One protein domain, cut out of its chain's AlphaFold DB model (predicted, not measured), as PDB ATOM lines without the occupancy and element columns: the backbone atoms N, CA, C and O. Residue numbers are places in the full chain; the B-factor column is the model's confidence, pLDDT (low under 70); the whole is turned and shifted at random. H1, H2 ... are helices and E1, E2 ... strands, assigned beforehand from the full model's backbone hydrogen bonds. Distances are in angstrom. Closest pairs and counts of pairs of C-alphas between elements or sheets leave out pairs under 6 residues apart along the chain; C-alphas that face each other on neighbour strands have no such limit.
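AT A GLANCE: This is residues 392 to 490 of the 506 residues of an uncharacterized protein of Planctomycetaceae bacterium (UniProt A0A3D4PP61). Six antiparallel strands form a small closed barrel, running round the ring as E1, E2, E5, E4, E3, E6 and back to E1, with the short helix H1 packed on it near E6. The long strand E4 bends by 84 degrees at residue 448, pairing with E3 over residues 443 to 445 and with E5 over residues 446 to 455. The printed part has 99 residues, in the order H1, E1, E2, E3, E4, E5, E6; it is mostly strand, though under half of the residues are in named elements. It is compact, with a radius of gyration of the C-alphas of 12.3 A and spans of 32 by 31 by 23 A.

HOW THE PARTS SIT: E2, residues 413 to 419, and E5, residues 468 to 475, are antiparallel at 152 degrees, with N 414 and O 473 at 2.8 A. On the other side of E5 is E4, residues 443 to 455, with N 450 and O 472 at 2.8 A. E3, residues 434 to 436, forms a hairpin with E4, with N 435 and O 444 at 2.8 A. E6, residues 485 to 488, pairs with E3 through N 487 and O 436, 2.8 A. E1, residues 400 to 404, closes the ring: N 401 and O 486 are 2.8 A apart, and N 404 and O 415 of E2 are 2.9 A apart. E3, E4 and E5 form a meander, each strand the antiparallel neighbour of the one before. E2 to E5 and E3 to E6 are Greek keys, four strands in a row, three a meander and the first the antiparallel neighbour of the fourth. E1 and E4 are apart. H1, residues 395 to 398, is on the barrel; its closest C-alpha to E6 is that of Glu 398, 6.3 A from Met 487. H1 is too short for an O i to N i+4 pair; its one O i to N i+3 pair is within range.

IN THESE COORDINATES: H1 begins at C-alpha 395, (-18.759, 17.662, 7.163). E4 measures 26.7 A, E5 21.7 A, E2 20.3 A and E1 13.3 A. E6 ends at C-alpha 488, (-12.691, 11.896, -0.201).

THE WHOLE: The C-alphas farthest apart, of Gly 409 and Pro 423, are 33.2 A apart. The printed part has no cut. The links E2 to E3 and E4 to E5 are long, and residues 462 to 465 have pLDDT under 70.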
ATOM      1  N   THR A 392      -9.477  17.322   9.945       83.50
ATOM      2  CA  THR A 392     -10.565  18.241  10.259       83.50
ATOM      3  C   THR A 392     -11.860  17.441  10.248       83.50
ATOM      4  O   THR A 392     -12.187  16.849   9.224       83.50
ATOM      5  N   PHE A 393     -12.617  17.451  11.338       80.19
ATOM      6  CA  PHE A 393     -13.934  16.804  11.414       80.19
ATOM      7  C   PHE A 393     -15.035  17.687  10.796       80.19
ATOM      8  O   PHE A 393     -16.119  17.829  11.349       80.19
ATOM      9  N   SER A 394     -14.717  18.357   9.685       79.81
ATOM     10  CA  SER A 394     -15.681  19.153   8.923       79.81
ATOM     11  C   SER A 394     -16.522  18.216   8.065       79.81
ATOM     12  O   SER A 394     -15.959  17.344   7.405       79.81
ATOM     13  N   THR A 395     -17.835  18.433   8.014       75.56
ATOM     14  CA  THR A 395     -18.759  17.662   7.163       75.56
ATOM     15  C   THR A 395     -18.358  17.696   5.691       75.56
ATOM     16  O   THR A 395     -18.482  16.693   5.001       75.56
ATOM     17  N   LEU A 396     -17.788  18.810   5.217       78.50
ATOM     18  CA  LEU A 396     -17.290  18.937   3.842       78.50
ATOM     19  C   LEU A 396     -16.104  18.002   3.554       78.50
ATOM     20  O   LEU A 396     -15.976  17.467   2.456       78.50
ATOM     21  N   ASN A 397     -15.245  17.775   4.550       82.25
ATOM     22  CA  ASN A 397     -14.043  16.947   4.409       82.25
ATOM     23  C   ASN A 397     -14.310  15.454   4.634       82.25
ATOM     24  O   ASN A 397     -13.446  14.629   4.357       82.25
ATOM     25  N   GLU A 398     -15.497  15.108   5.128       83.31
ATOM     26  CA  GLU A 398     -16.000  13.735   5.212       83.31
ATOM     27  C   GLU A 398     -17.232  13.566   4.315       83.31
ATOM     28  O   GLU A 398     -18.071  12.698   4.538       83.31
ATOM     29  N   GLN A 399     -17.353  14.400   3.277       83.69
ATOM     30  CA  GLN A 399     -18.479  14.325   2.367       83.69
ATOM     31  C   GLN A 399     -18.413  13.046   1.520       83.69
ATOM     32  O   GLN A 399     -17.351  12.634   1.040       83.69
ATOM     33  N   VAL A 400     -19.574  12.425   1.322       88.94
ATOM     34  CA  VAL A 400     -19.742  11.255   0.463       88.94
ATOM     35  C   VAL A 400     -20.279  11.687  -0.893       88.94
ATOM     36  O   VAL A 400     -21.257  12.425  -0.999       88.94
ATOM     37  N   TYR A 401     -19.644  11.174  -1.934       91.06
ATOM     38  CA  TYR A 401     -19.886  11.516  -3.322       91.06
ATOM     39  C   TYR A 401     -20.404  10.309  -4.076       91.06
ATOM     40  O   TYR A 401     -19.999   9.173  -3.823       91.06
ATOM     41  N   GLY A 402     -21.294  10.554  -5.030       91.69
ATOM     42  CA  GLY A 402     -21.800   9.496  -5.890       91.69
ATOM     43  C   GLY A 402     -20.761   9.083  -6.908       91.69
ATOM     44  O   GLY A 402     -20.080   9.942  -7.472       91.69
ATOM     45  N   VAL A 403     -20.658   7.781  -7.161       94.62
ATOM     46  CA  VAL A 403     -19.694   7.251  -8.124       94.62
ATOM     47  C   VAL A 403     -20.297   6.288  -9.134       94.62
ATOM     48  O   VAL A 403     -21.176   5.486  -8.828       94.62
ATOM     49  N   GLU A 404     -19.774   6.355 -10.354       95.38
ATOM     50  CA  GLU A 404     -20.019   5.403 -11.435       95.38
ATOM     51  C   GLU A 404     -18.713   4.729 -11.855       95.38
ATOM     52  O   GLU A 404     -17.633   5.313 -11.775       95.38
ATOM     53  N   GLY A 405     -18.813   3.498 -12.360       93.12
ATOM     54  CA  GLY A 405     -17.651   2.736 -12.826       93.12
ATOM     55  C   GLY A 405     -16.936   1.935 -11.736       93.12
ATOM     56  O   GLY A 405     -15.999   1.209 -12.055       93.12
ATOM     57  N   MET A 406     -17.403   1.985 -10.483       93.81
ATOM     58  CA  MET A 406     -16.962   1.095  -9.403       93.81
ATOM     59  C   MET A 406     -17.750  -0.217  -9.397       93.81
ATOM     60  O   MET A 406     -18.718  -0.379  -8.658       93.81
ATOM     61  N   GLY A 407     -17.342  -1.159 -10.241       92.19
ATOM     62  CA  GLY A 407     -17.842  -2.532 -10.217       92.19
ATOM     63  C   GLY A 407     -16.727  -3.491  -9.826       92.19
ATOM     64  O   GLY A 407     -15.564  -3.248 -10.140       92.19
ATOM     65  N   LYS A 408     -17.063  -4.615  -9.191       91.12
ATOM     66  CA  LYS A 408     -16.068  -5.668  -8.944       91.12
ATOM     67  C   LYS A 408     -15.407  -6.091 -10.261       91.12
ATOM     68  O   LYS A 408     -16.091  -6.531 -11.185       91.12
ATOM     69  N   GLY A 409     -14.085  -5.942 -10.349       86.50
ATOM     70  CA  GLY A 409     -13.323  -6.235 -11.570       86.50
ATOM     71  C   GLY A 409     -13.497  -5.221 -12.713       86.50
ATOM     72  O   GLY A 409     -13.099  -5.516 -13.840       86.50
ATOM     73  N   SER A 410     -14.083  -4.046 -12.453       89.31
ATOM     74  CA  SER A 410     -14.156  -2.951 -13.425       89.31
ATOM     75  C   SER A 410     -12.788  -2.302 -13.674       89.31
ATOM     76  O   SER A 410     -11.774  -2.624 -13.047       89.31
ATOM     77  N   THR A 411     -12.755  -1.361 -14.619       87.81
ATOM     78  CA  THR A 411     -11.600  -0.483 -14.823       87.81
ATOM     79  C   THR A 411     -11.274   0.312 -13.562       87.81
ATOM     80  O   THR A 411     -12.167   0.706 -12.823       87.81
ATOM     81  N   GLN A 412      -9.996   0.650 -13.381       93.88
ATOM     82  CA  GLN A 412      -9.544   1.526 -12.293       93.88
ATOM     83  C   GLN A 412     -10.112   2.955 -12.391       93.88
ATOM     84  O   GLN A 412     -10.068   3.695 -11.415       93.88
ATOM     85  N   ALA A 413     -10.641   3.348 -13.556       96.94
ATOM     86  CA  ALA A 413     -11.252   4.651 -13.771       96.94
ATOM     87  C   ALA A 413     -12.672   4.721 -13.186       96.94
ATOM     88  O   ALA A 413     -13.559   3.968 -13.592       96.94
ATOM     89  N   VAL A 414     -12.883   5.675 -12.284       96.75
ATOM     90  CA  VAL A 414     -14.141   5.929 -11.583       96.75
ATOM     91  C   VAL A 414     -14.575   7.363 -11.843       96.75
ATOM     92  O   VAL A 414     -13.764   8.290 -11.798       96.75
ATOM     93  N   LYS A 415     -15.865   7.552 -12.122       96.69
ATOM     94  CA  LYS A 415     -16.467   8.871 -12.304       96.69
ATOM     95  C   LYS A 415     -17.140   9.308 -11.008       96.69
ATOM     96  O   LYS A 415     -18.012   8.604 -10.515       96.69
ATOM     97  N   VAL A 416     -16.750  10.463 -10.487       95.81
ATOM     98  CA  VAL A 416     -17.188  11.014  -9.197       95.81
ATOM     99  C   VAL A 416     -18.055  12.232  -9.456       95.81
ATOM    100  O   VAL A 416     -17.643  13.085 -10.235       95.81
ATOM    101  N   PHE A 417     -19.218  12.324  -8.816       93.88
ATOM    102  CA  PHE A 417     -20.200  13.386  -9.042       93.88
ATOM    103  C   PHE A 417     -20.386  14.289  -7.820       93.88
ATOM    104  O   PHE A 417     -20.410  13.802  -6.689       93.88
ATOM    105  N   TRP A 418     -20.599  15.584  -8.063       91.75
ATOM    106  CA  TRP A 418     -20.993  16.581  -7.059       91.75
ATOM    107  C   TRP A 418     -21.926  17.646  -7.658       91.75
ATOM    108  O   TRP A 418     -22.115  17.716  -8.878       91.75
ATOM    109  N   ASP A 419     -22.522  18.477  -6.801       87.38
ATOM    110  CA  ASP A 419     -23.426  19.551  -7.214       87.38
ATOM    111  C   ASP A 419     -22.644  20.822  -7.578       87.38
ATOM    112  O   ASP A 419     -22.198  21.585  -6.725       87.38
ATOM    113  N   GLY A 420     -22.522  21.115  -8.872       88.25
ATOM    114  CA  GLY A 420     -21.839  22.316  -9.346       88.25
ATOM    115  C   GLY A 420     -22.508  23.638  -8.966       88.25
ATOM    116  O   GLY A 420     -21.963  24.690  -9.300       88.25
ATOM    117  N   SER A 421     -23.696  23.626  -8.351       86.75
ATOM    118  CA  SER A 421     -24.347  24.835  -7.835       86.75
ATOM    119  C   SER A 421     -23.843  25.238  -6.448       86.75
ATOM    120  O   SER A 421     -24.003  26.399  -6.073       86.75
ATOM    121  N   ILE A 422     -23.186  24.321  -5.726       85.50
ATOM    122  CA  ILE A 422     -22.600  24.550  -4.403       85.50
ATOM    123  C   ILE A 422     -21.072  24.536  -4.561       85.50
ATOM    124  O   ILE A 422     -20.492  23.452  -4.669       85.50
ATOM    125  N   PRO A 423     -20.397  25.704  -4.580       83.75
ATOM    126  CA  PRO A 423     -18.952  25.785  -4.816       83.75
ATOM    127  C   PRO A 423     -18.120  24.924  -3.859       83.75
ATOM    128  O   PRO A 423     -17.153  24.295  -4.284       83.75
ATOM    129  N   ASP A 424     -18.543  24.842  -2.596       84.38
ATOM    130  CA  ASP A 424     -17.843  24.101  -1.541       84.38
ATOM    131  C   ASP A 424     -18.096  22.585  -1.583       84.38
ATOM    132  O   ASP A 424     -17.473  21.842  -0.833       84.38
ATOM    133  N   SER A 425     -18.980  22.106  -2.469       84.31
ATOM    134  CA  SER A 425     -19.235  20.671  -2.652       84.31
ATOM    135  C   SER A 425     -18.247  20.000  -3.605       84.31
ATOM    136  O   SER A 425     -18.376  18.813  -3.877       84.31
ATOM    137  N   LYS A 426     -17.285  20.733  -4.180       92.62
ATOM    138  CA  LYS A 426     -16.269  20.120  -5.038       92.62
ATOM    139  C   LYS A 426     -15.314  19.287  -4.168       92.62
ATOM    140  O   LYS A 426     -14.634  19.870  -3.321       92.62
ATOM    141  N   PRO A 427     -15.189  17.965  -4.394       91.81
ATOM    142  CA  PRO A 427     -14.226  17.152  -3.666       91.81
ATOM    143  C   PRO A 427     -12.801  17.617  -3.964       91.81
ATOM    144  O   PRO A 427     -12.469  18.001  -5.092       91.81
ATOM    145  N   ARG A 428     -11.927  17.517  -2.961       93.19
ATOM    146  CA  ARG A 428     -10.486  17.607  -3.187       93.19
ATOM    147  C   ARG A 428     -10.031  16.313  -3.857       93.19
ATOM    148  O   ARG A 428     -10.180  15.237  -3.289       93.19
ATOM    149  N   ILE A 429      -9.557  16.430  -5.093       94.94
ATOM    150  CA  ILE A 429      -9.121  15.299  -5.907       94.94
ATOM    151  C   ILE A 429      -7.685  15.562  -6.344       94.94
ATOM    152  O   ILE A 429      -7.447  16.301  -7.298       94.94
ATOM    153  N   GLU A 430      -6.729  14.938  -5.663       96.25
ATOM    154  CA  GLU A 430      -5.312  15.008  -6.016       96.25
ATOM    155  C   GLU A 430      -4.714  13.602  -6.165       96.25
ATOM    156  O   GLU A 430      -5.078  12.657  -5.463       96.25
ATOM    157  N   ALA A 431      -3.767  13.444  -7.093       96.69
ATOM    158  CA  ALA A 431      -3.024  12.196  -7.218       96.69
ATOM    159  C   ALA A 431      -2.203  11.931  -5.943       96.69
ATOM    160  O   ALA A 431      -1.506  12.812  -5.440       96.69
ATOM    161  N   GLY A 432      -2.265  10.701  -5.445       95.56
ATOM    162  CA  GLY A 432      -1.652  10.266  -4.194       95.56
ATOM    163  C   GLY A 432      -2.569  10.363  -2.973       95.56
ATOM    164  O   GLY A 432      -2.238   9.754  -1.954       95.56
ATOM    165  N   GLU A 433      -3.709  11.057  -3.055       95.94
ATOM    166  CA  GLU A 433      -4.695  11.084  -1.968       95.94
ATOM    167  C   GLU A 433      -5.486   9.772  -1.878       95.94
ATOM    168  O   GLU A 433      -5.506   8.960  -2.806       95.94
ATOM    169  N   TRP A 434      -6.123   9.553  -0.729       96.81
ATOM    170  CA  TRP A 434      -6.891   8.349  -0.440       96.81
ATOM    171  C   TRP A 434      -8.391   8.613  -0.533       96.81
ATOM    172  O   TRP A 434      -8.886   9.656  -0.106       96.81
ATOM    173  N   VAL A 435      -9.116   7.623  -1.041       96.25
ATOM    174  CA  VAL A 435     -10.576   7.589  -1.061       96.25
ATOM    175  C   VAL A 435     -11.067   6.362  -0.311       96.25
ATOM    176  O   VAL A 435     -10.449   5.292  -0.350       96.25
ATOM    177  N   PHE A 436     -12.188   6.531   0.372       95.75
ATOM    178  CA  PHE A 436     -12.821   5.491   1.160       95.75
ATOM    179  C   PHE A 436     -14.118   5.043   0.492       95.75
ATOM    180  O   PHE A 436     -15.010   5.853   0.243       95.75
ATOM    181  N   ASP A 437     -14.224   3.752   0.197       94.44
ATOM    182  CA  ASP A 437     -15.482   3.124  -0.183       94.44
ATOM    183  C   ASP A 437     -16.343   2.968   1.060       94.44
ATOM    184  O   ASP A 437     -16.211   2.031   1.848       94.44
ATOM    185  N   VAL A 438     -17.244   3.930   1.193       88.75
ATOM    186  CA  VAL A 438     -18.152   4.062   2.322       88.75
ATOM    187  C   VAL A 438     -19.081   2.870   2.450       88.75
ATOM    188  O   VAL A 438     -19.596   2.659   3.533       88.75
ATOM    189  N   ARG A 439     -19.312   2.097   1.382       86.00
ATOM    190  CA  ARG A 439     -20.234   0.963   1.425       86.00
ATOM    191  C   ARG A 439     -19.568  -0.334   1.832       86.00
ATOM    192  O   ARG A 439     -20.166  -1.130   2.550       86.00
ATOM    193  N   ASN A 440     -18.356  -0.552   1.346       88.69
ATOM    194  CA  ASN A 440     -17.685  -1.838   1.494       88.69
ATOM    195  C   ASN A 440     -16.451  -1.774   2.406       88.69
ATOM    196  O   ASN A 440     -15.840  -2.800   2.674       88.69
ATOM    197  N   GLY A 441     -16.076  -0.592   2.903       90.19
ATOM    198  CA  GLY A 441     -14.999  -0.450   3.884       90.19
ATOM    199  C   GLY A 441     -13.584  -0.461   3.327       90.19
ATOM    200  O   GLY A 441     -12.622  -0.506   4.101       90.19
ATOM    201  N   HIS A 442     -13.440  -0.400   2.005       92.94
ATOM    202  CA  HIS A 442     -12.144  -0.463   1.347       92.94
ATOM    203  C   HIS A 442     -11.532   0.922   1.147       92.94
ATOM    204  O   HIS A 442     -12.207   1.898   0.831       92.94
ATOM    205  N   TRP A 443     -10.208   0.981   1.252       95.88
ATOM    206  CA  TRP A 443      -9.427   2.173   0.946       95.88
ATOM    207  C   TRP A 443      -8.692   2.010  -0.380       95.88
ATOM    208  O   TRP A 443      -8.029   0.987  -0.616       95.88
ATOM    209  N   TYR A 444      -8.767   3.044  -1.210       96.62
ATOM    210  CA  TYR A 444      -8.087   3.144  -2.498       96.62
ATOM    211  C   TYR A 444      -7.249   4.418  -2.542       96.62
ATOM    212  O   TYR A 444      -7.603   5.417  -1.918       96.62
ATOM    213  N   GLN A 445      -6.152   4.395  -3.287       97.00
ATOM    214  CA  GLN A 445      -5.342   5.584  -3.533       97.00
ATOM    215  C   GLN A 445      -5.605   6.090  -4.951       97.00
ATOM    216  O   GLN A 445      -5.643   5.308  -5.900       97.00
ATOM    217  N   ILE A 446      -5.771   7.398  -5.120       97.69
ATOM    218  CA  ILE A 446      -5.906   8.026  -6.433       97.69
ATOM    219  C   ILE A 446      -4.538   7.973  -7.110       97.69
ATOM    220  O   ILE A 446      -3.591   8.622  -6.674       97.69
ATOM    221  N   ARG A 447      -4.407   7.214  -8.196       97.62
ATOM    222  CA  ARG A 447      -3.173   7.158  -8.986       97.62
ATOM    223  C   ARG A 447      -3.023   8.395  -9.862       97.62
ATOM    224  O   ARG A 447      -1.944   8.976  -9.924       97.62
ATOM    225  N   THR A 448      -4.087   8.772 -10.564       97.44
ATOM    226  CA  THR A 448      -4.098   9.944 -11.444       97.44
ATOM    227  C   THR A 448      -5.505  10.512 -11.585       97.44
ATOM    228  O   THR A 448      -6.501   9.809 -11.396       97.44
ATOM    229  N   VAL A 449      -5.583  11.790 -11.941       97.56
ATOM    230  CA  VAL A 449      -6.828  12.488 -12.258       97.56
ATOM    231  C   VAL A 449      -6.899  12.619 -13.774       97.56
ATOM    232  O   VAL A 449      -6.122  13.348 -14.384       97.56
ATOM    233  N   LEU A 450      -7.793  11.855 -14.399       96.06
ATOM    234  CA  LEU A 450      -7.939  11.796 -15.856       96.06
ATOM    235  C   LEU A 450      -8.738  12.988 -16.392       96.06
ATOM    236  O   LEU A 450      -8.499  13.455 -17.503       96.06
ATOM    237  N   LEU A 451      -9.699  13.465 -15.600       94.75
ATOM    238  CA  LEU A 451     -10.495  14.650 -15.889       94.75
ATOM    239  C   LEU A 451     -10.859  15.336 -14.575       94.75
ATOM    240  O   LEU A 451     -11.518  14.724 -13.738       94.75
ATOM    241  N   GLU A 452     -10.465  16.596 -14.413       90.56
ATOM    242  CA  GLU A 452     -10.732  17.363 -13.188       90.56
ATOM    243  C   GLU A 452     -12.166  17.891 -13.114       90.56
ATOM    244  O   GLU A 452     -12.719  18.011 -12.023       90.56
ATOM    245  N   GLU A 453     -12.775  18.226 -14.256       92.81
ATOM    246  CA  GLU A 453     -14.135  18.755 -14.275       92.81
ATOM    247  C   GLU A 453     -14.826  18.565 -15.630       92.81
ATOM    248  O   GLU A 453     -14.377  19.046 -16.671       92.81
ATOM    249  N   GLY A 454     -15.958  17.872 -15.602       91.94
ATOM    250  CA  GLY A 454     -16.909  17.733 -16.694       91.94
ATOM    251  C   GLY A 454     -18.319  18.111 -16.244       91.94
ATOM    252  O   GLY A 454     -18.611  18.205 -15.052       91.94
ATOM    253  N   SER A 455     -19.212  18.320 -17.209       91.00
ATOM    254  CA  SER A 455     -20.654  18.441 -16.966       91.00
ATOM    255  C   SER A 455     -21.356  17.255 -17.613       91.00
ATOM    256  O   SER A 455     -21.009  16.865 -18.731       91.00
ATOM    257  N   GLY A 456     -22.290  16.629 -16.903       87.69
ATOM    258  CA  GLY A 456     -22.954  15.432 -17.404       87.69
ATOM    259  C   GLY A 456     -24.071  14.953 -16.495       87.69
ATOM    260  O   GLY A 456     -24.133  15.296 -15.318       87.69
ATOM    261  N   THR A 457     -24.964  14.144 -17.055       86.12
ATOM    262  CA  THR A 457     -26.005  13.473 -16.282       86.12
ATOM    263  C   THR A 457     -25.411  12.275 -15.543       86.12
ATOM    264  O   THR A 457     -24.558  11.565 -16.077       86.12
ATOM    265  N   SER A 458     -25.859  12.059 -14.307       84.62
ATOM    266  CA  SER A 458     -25.586  10.819 -13.583       84.62
ATOM    267  C   SER A 458     -26.712   9.825 -13.856       84.62
ATOM    268  O   SER A 458     -27.881  10.203 -13.943       84.62
ATOM    269  N   SER A 459     -26.367   8.549 -13.986       84.75
ATOM    270  CA  SER A 459     -27.313   7.430 -13.965       84.75
ATOM    271  C   SER A 459     -27.835   7.128 -12.553       84.75
ATOM    272  O   SER A 459     -28.822   6.407 -12.393       84.75
ATOM    273  N   LEU A 460     -27.207   7.697 -11.518       80.00
ATOM    274  CA  LEU A 460     -27.602   7.526 -10.128       80.00
ATOM    275  C   LEU A 460     -28.878   8.331  -9.845       80.00
ATOM    276  O   LEU A 460     -28.866   9.557  -9.782       80.00
ATOM    277  N   LYS A 461     -29.989   7.615  -9.625       78.06
ATOM    278  CA  LYS A 461     -31.349   8.167  -9.437       78.06
ATOM    279  C   LYS A 461     -31.453   9.279  -8.381       78.06
ATOM    280  O   LYS A 461     -32.359  10.101  -8.450       78.06
ATOM    281  N   TRP A 462     -30.572   9.272  -7.387       69.06
ATOM    282  CA  TRP A 462     -30.588  10.203  -6.259       69.06
ATOM    283  C   TRP A 462     -29.799  11.496  -6.520       69.06
ATOM    284  O   TRP A 462     -29.943  12.447  -5.760       69.06
ATOM    285  N   ILE A 463     -29.025  11.571  -7.608       68.50
ATOM    286  CA  ILE A 463     -28.304  12.781  -8.020       68.50
ATOM    287  C   ILE A 463     -29.143  13.518  -9.069       68.50
ATOM    288  O   ILE A 463     -28.842  13.510 -10.262       68.50
ATOM    289  N   SER A 464     -30.246  14.132  -8.637       64.44
ATOM    290  CA  SER A 464     -31.235  14.739  -9.540       64.44
ATOM    291  C   SER A 464     -30.966  16.206  -9.890       64.44
ATOM    292  O   SER A 464     -31.865  16.880 -10.395       64.44
ATOM    293  N   SER A 465     -29.778  16.744  -9.591       69.75
ATOM    294  CA  SER A 465     -29.491  18.146  -9.893       69.75
ATOM    295  C   SER A 465     -29.237  18.332 -11.396       69.75
ATOM    296  O   SER A 465     -28.518  17.562 -12.035       69.75
ATOM    297  N   ASN A 466     -29.801  19.395 -11.971       79.75
ATOM    298  CA  ASN A 466     -29.525  19.785 -13.359       79.75
ATOM    299  C   ASN A 466     -28.096  20.342 -13.543       79.75
ATOM    300  O   ASN A 466     -27.719  20.671 -14.665       79.75
ATOM    301  N   ASN A 467     -27.311  20.475 -12.466       86.25
ATOM    302  CA  ASN A 467     -25.976  21.072 -12.469       86.25
ATOM    303  C   ASN A 467     -24.905  20.106 -11.933       86.25
ATOM    304  O   ASN A 467     -23.943  20.522 -11.288       86.25
ATOM    305  N   ASN A 468     -25.063  18.809 -12.201       89.75
ATOM    306  CA  ASN A 468     -24.070  17.818 -11.810       89.75
ATOM    307  C   ASN A 468     -22.742  18.062 -12.534       89.75
ATOM    308  O   ASN A 468     -22.664  18.132 -13.769       89.75
ATOM    309  N   ARG A 469     -21.684  18.142 -11.736       94.50
ATOM    310  CA  ARG A 469     -20.298  18.141 -12.192       94.50
ATOM    311  C   ARG A 469     -19.692  16.786 -11.896       94.50
ATOM    312  O   ARG A 469     -20.161  16.078 -11.004       94.50
ATOM    313  N   PHE A 470     -18.685  16.412 -12.673       96.31
ATOM    314  CA  PHE A 470     -17.966  15.177 -12.416       96.31
ATOM    315  C   PHE A 470     -16.473  15.278 -12.686       96.31
ATOM    316  O   PHE A 470     -16.028  16.084 -13.499       96.31
ATOM    317  N   ALA A 471     -15.720  14.392 -12.051       97.19
ATOM    318  CA  ALA A 471     -14.312  14.138 -12.305       97.19
ATOM    319  C   ALA A 471     -14.128  12.656 -12.626       97.19
ATOM    320  O   ALA A 471     -14.954  11.825 -12.242       97.19
ATOM    321  N   ILE A 472     -13.058  12.316 -13.341       97.38
ATOM    322  CA  ILE A 472     -12.665  10.926 -13.586       97.38
ATOM    323  C   ILE A 472     -11.309  10.713 -12.927       97.38
ATOM    324  O   ILE A 472     -10.329  11.362 -13.295       97.38
ATOM    325  N   VAL A 473     -11.257   9.787 -11.977       97.62
ATOM    326  CA  VAL A 473     -10.044   9.412 -11.244       97.62
ATOM    327  C   VAL A 473      -9.679   7.975 -11.558       97.62
ATOM    328  O   VAL A 473     -10.559   7.135 -11.715       97.62
ATOM    329  N   GLU A 474      -8.389   7.678 -11.655       97.62
ATOM    330  CA  GLU A 474      -7.895   6.306 -11.731       97.62
ATOM    331  C   GLU A 474      -7.422   5.867 -10.342       97.62
ATOM    332  O   GLU A 474      -6.571   6.524  -9.743       97.62
ATOM    333  N   LEU A 475      -7.965   4.765  -9.832       97.38
ATOM    334  CA  LEU A 475      -7.581   4.167  -8.554       97.38
ATOM    335  C   LEU A 475      -6.320   3.292  -8.690       97.38
ATOM    336  O   LEU A 475      -5.990   2.784  -9.761       97.38
ATOM    337  N   ASP A 476      -5.610   3.072  -7.586       96.88
ATOM    338  CA  ASP A 476      -4.405   2.236  -7.515       96.88
ATOM    339  C   ASP A 476      -4.658   0.775  -7.914       96.88
ATOM    340  O   ASP A 476      -3.777   0.109  -8.475       96.88
ATOM    341  N   ARG A 477      -5.877   0.290  -7.669       95.62
ATOM    342  CA  ARG A 477      -6.340  -1.074  -7.940       95.62
ATOM    343  C   ARG A 477      -7.808  -1.082  -8.391       95.62
ATOM    344  O   ARG A 477      -8.524  -0.122  -8.117       95.62
ATOM    345  N   PRO A 478      -8.264  -2.130  -9.106       95.88
ATOM    346  CA  PRO A 478      -9.685  -2.301  -9.405       95.88
ATOM    347  C   PRO A 478     -10.522  -2.337  -8.121       95.88
ATOM    348  O   PRO A 478     -10.029  -2.777  -7.079       95.88
ATOM    349  N   ALA A 479     -11.785  -1.917  -8.205       93.81
ATOM    350  CA  ALA A 479     -12.707  -2.024  -7.081       93.81
ATOM    351  C   ALA A 479     -12.907  -3.502  -6.686       93.81
ATOM    352  O   ALA A 479     -13.074  -4.378  -7.544       93.81
ATOM    353  N   GLU A 480     -12.871  -3.777  -5.382       91.50
ATOM    354  CA  GLU A 480     -13.021  -5.136  -4.827       91.50
ATOM    355  C   GLU A 480     -14.490  -5.572  -4.796       91.50
ATOM    356  O   GLU A 480     -14.820  -6.757  -4.898       91.50
ATOM    357  N   SER A 481     -15.373  -4.583  -4.739       89.81
ATOM    358  CA  SER A 481     -16.816  -4.701  -4.629       89.81
ATOM    359  C   SER A 481     -17.480  -3.563  -5.407       89.81
ATOM    360  O   SER A 481     -16.852  -2.573  -5.792       89.81
ATOM    361  N   THR A 482     -18.760  -3.738  -5.729       91.38
ATOM    362  CA  THR A 482     -19.525  -2.699  -6.419       91.38
ATOM    363  C   THR A 482     -19.909  -1.620  -5.414       91.38
ATOM    364  O   THR A 482     -20.578  -1.911  -4.421       91.38
ATOM    365  N   ALA A 483     -19.535  -0.373  -5.692       90.00
ATOM    366  CA  ALA A 483     -19.874   0.769  -4.854       90.00
ATOM    367  C   ALA A 483     -20.576   1.851  -5.668       90.00
ATOM    368  O   ALA A 483     -20.355   2.014  -6.867       90.00
ATOM    369  N   SER A 484     -21.434   2.604  -4.991       89.81
ATOM    370  CA  SER A 484     -22.106   3.778  -5.560       89.81
ATOM    371  C   SER A 484     -21.685   5.068  -4.867       89.81
ATOM    372  O   SER A 484     -22.153   6.139  -5.250       89.81
ATOM    373  N   PHE A 485     -20.819   4.960  -3.856       91.25
ATOM    374  CA  PHE A 485     -20.417   6.055  -2.994       91.25
ATOM    375  C   PHE A 485     -18.924   5.979  -2.667       91.25
ATOM    376  O   PHE A 485     -18.429   4.912  -2.314       91.25
ATOM    377  N   LEU A 486     -18.229   7.112  -2.756       93.69
ATOM    378  CA  LEU A 486     -16.866   7.286  -2.254       93.69
ATOM    379  C   LEU A 486     -16.804   8.507  -1.347       93.69
ATOM    380  O   LEU A 486     -17.436   9.524  -1.619       93.69
ATOM    381  N   MET A 487     -15.988   8.430  -0.309       93.81
ATOM    382  CA  MET A 487     -15.621   9.563   0.522       93.81
ATOM    383  C   MET A 487     -14.192   9.990   0.211       93.81
ATOM    384  O   MET A 487     -13.281   9.163   0.167       93.81
ATOM    385  N   PHE A 488     -14.001  11.292   0.026       92.38
ATOM    386  CA  PHE A 488     -12.691  11.896  -0.201       92.38
ATOM    387  C   PHE A 488     -12.207  12.467   1.119       92.38
ATOM    388  O   PHE A 488     -12.687  13.518   1.539       92.38
ATOM    389  N   VAL A 489     -11.294  11.757   1.789       90.75
ATOM    390  CA  VAL A 489     -10.809  12.175   3.106       90.75
ATOM    391  C   VAL A 489      -9.445  12.842   2.959       90.75
ATOM    392  O   VAL A 489      -8.470  12.175   2.599       90.75
ATOM    393  N   PRO A 490      -9.327  14.148   3.247       92.69
ATOM    394  CA  PRO A 490      -8.063  14.841   3.102       92.69
ATOM    395  C   PRO A 490      -7.069  14.411   4.181       92.69
ATOM    396  O   PRO A 490      -7.423  13.997   5.288       92.69
TER     397      PRO A 490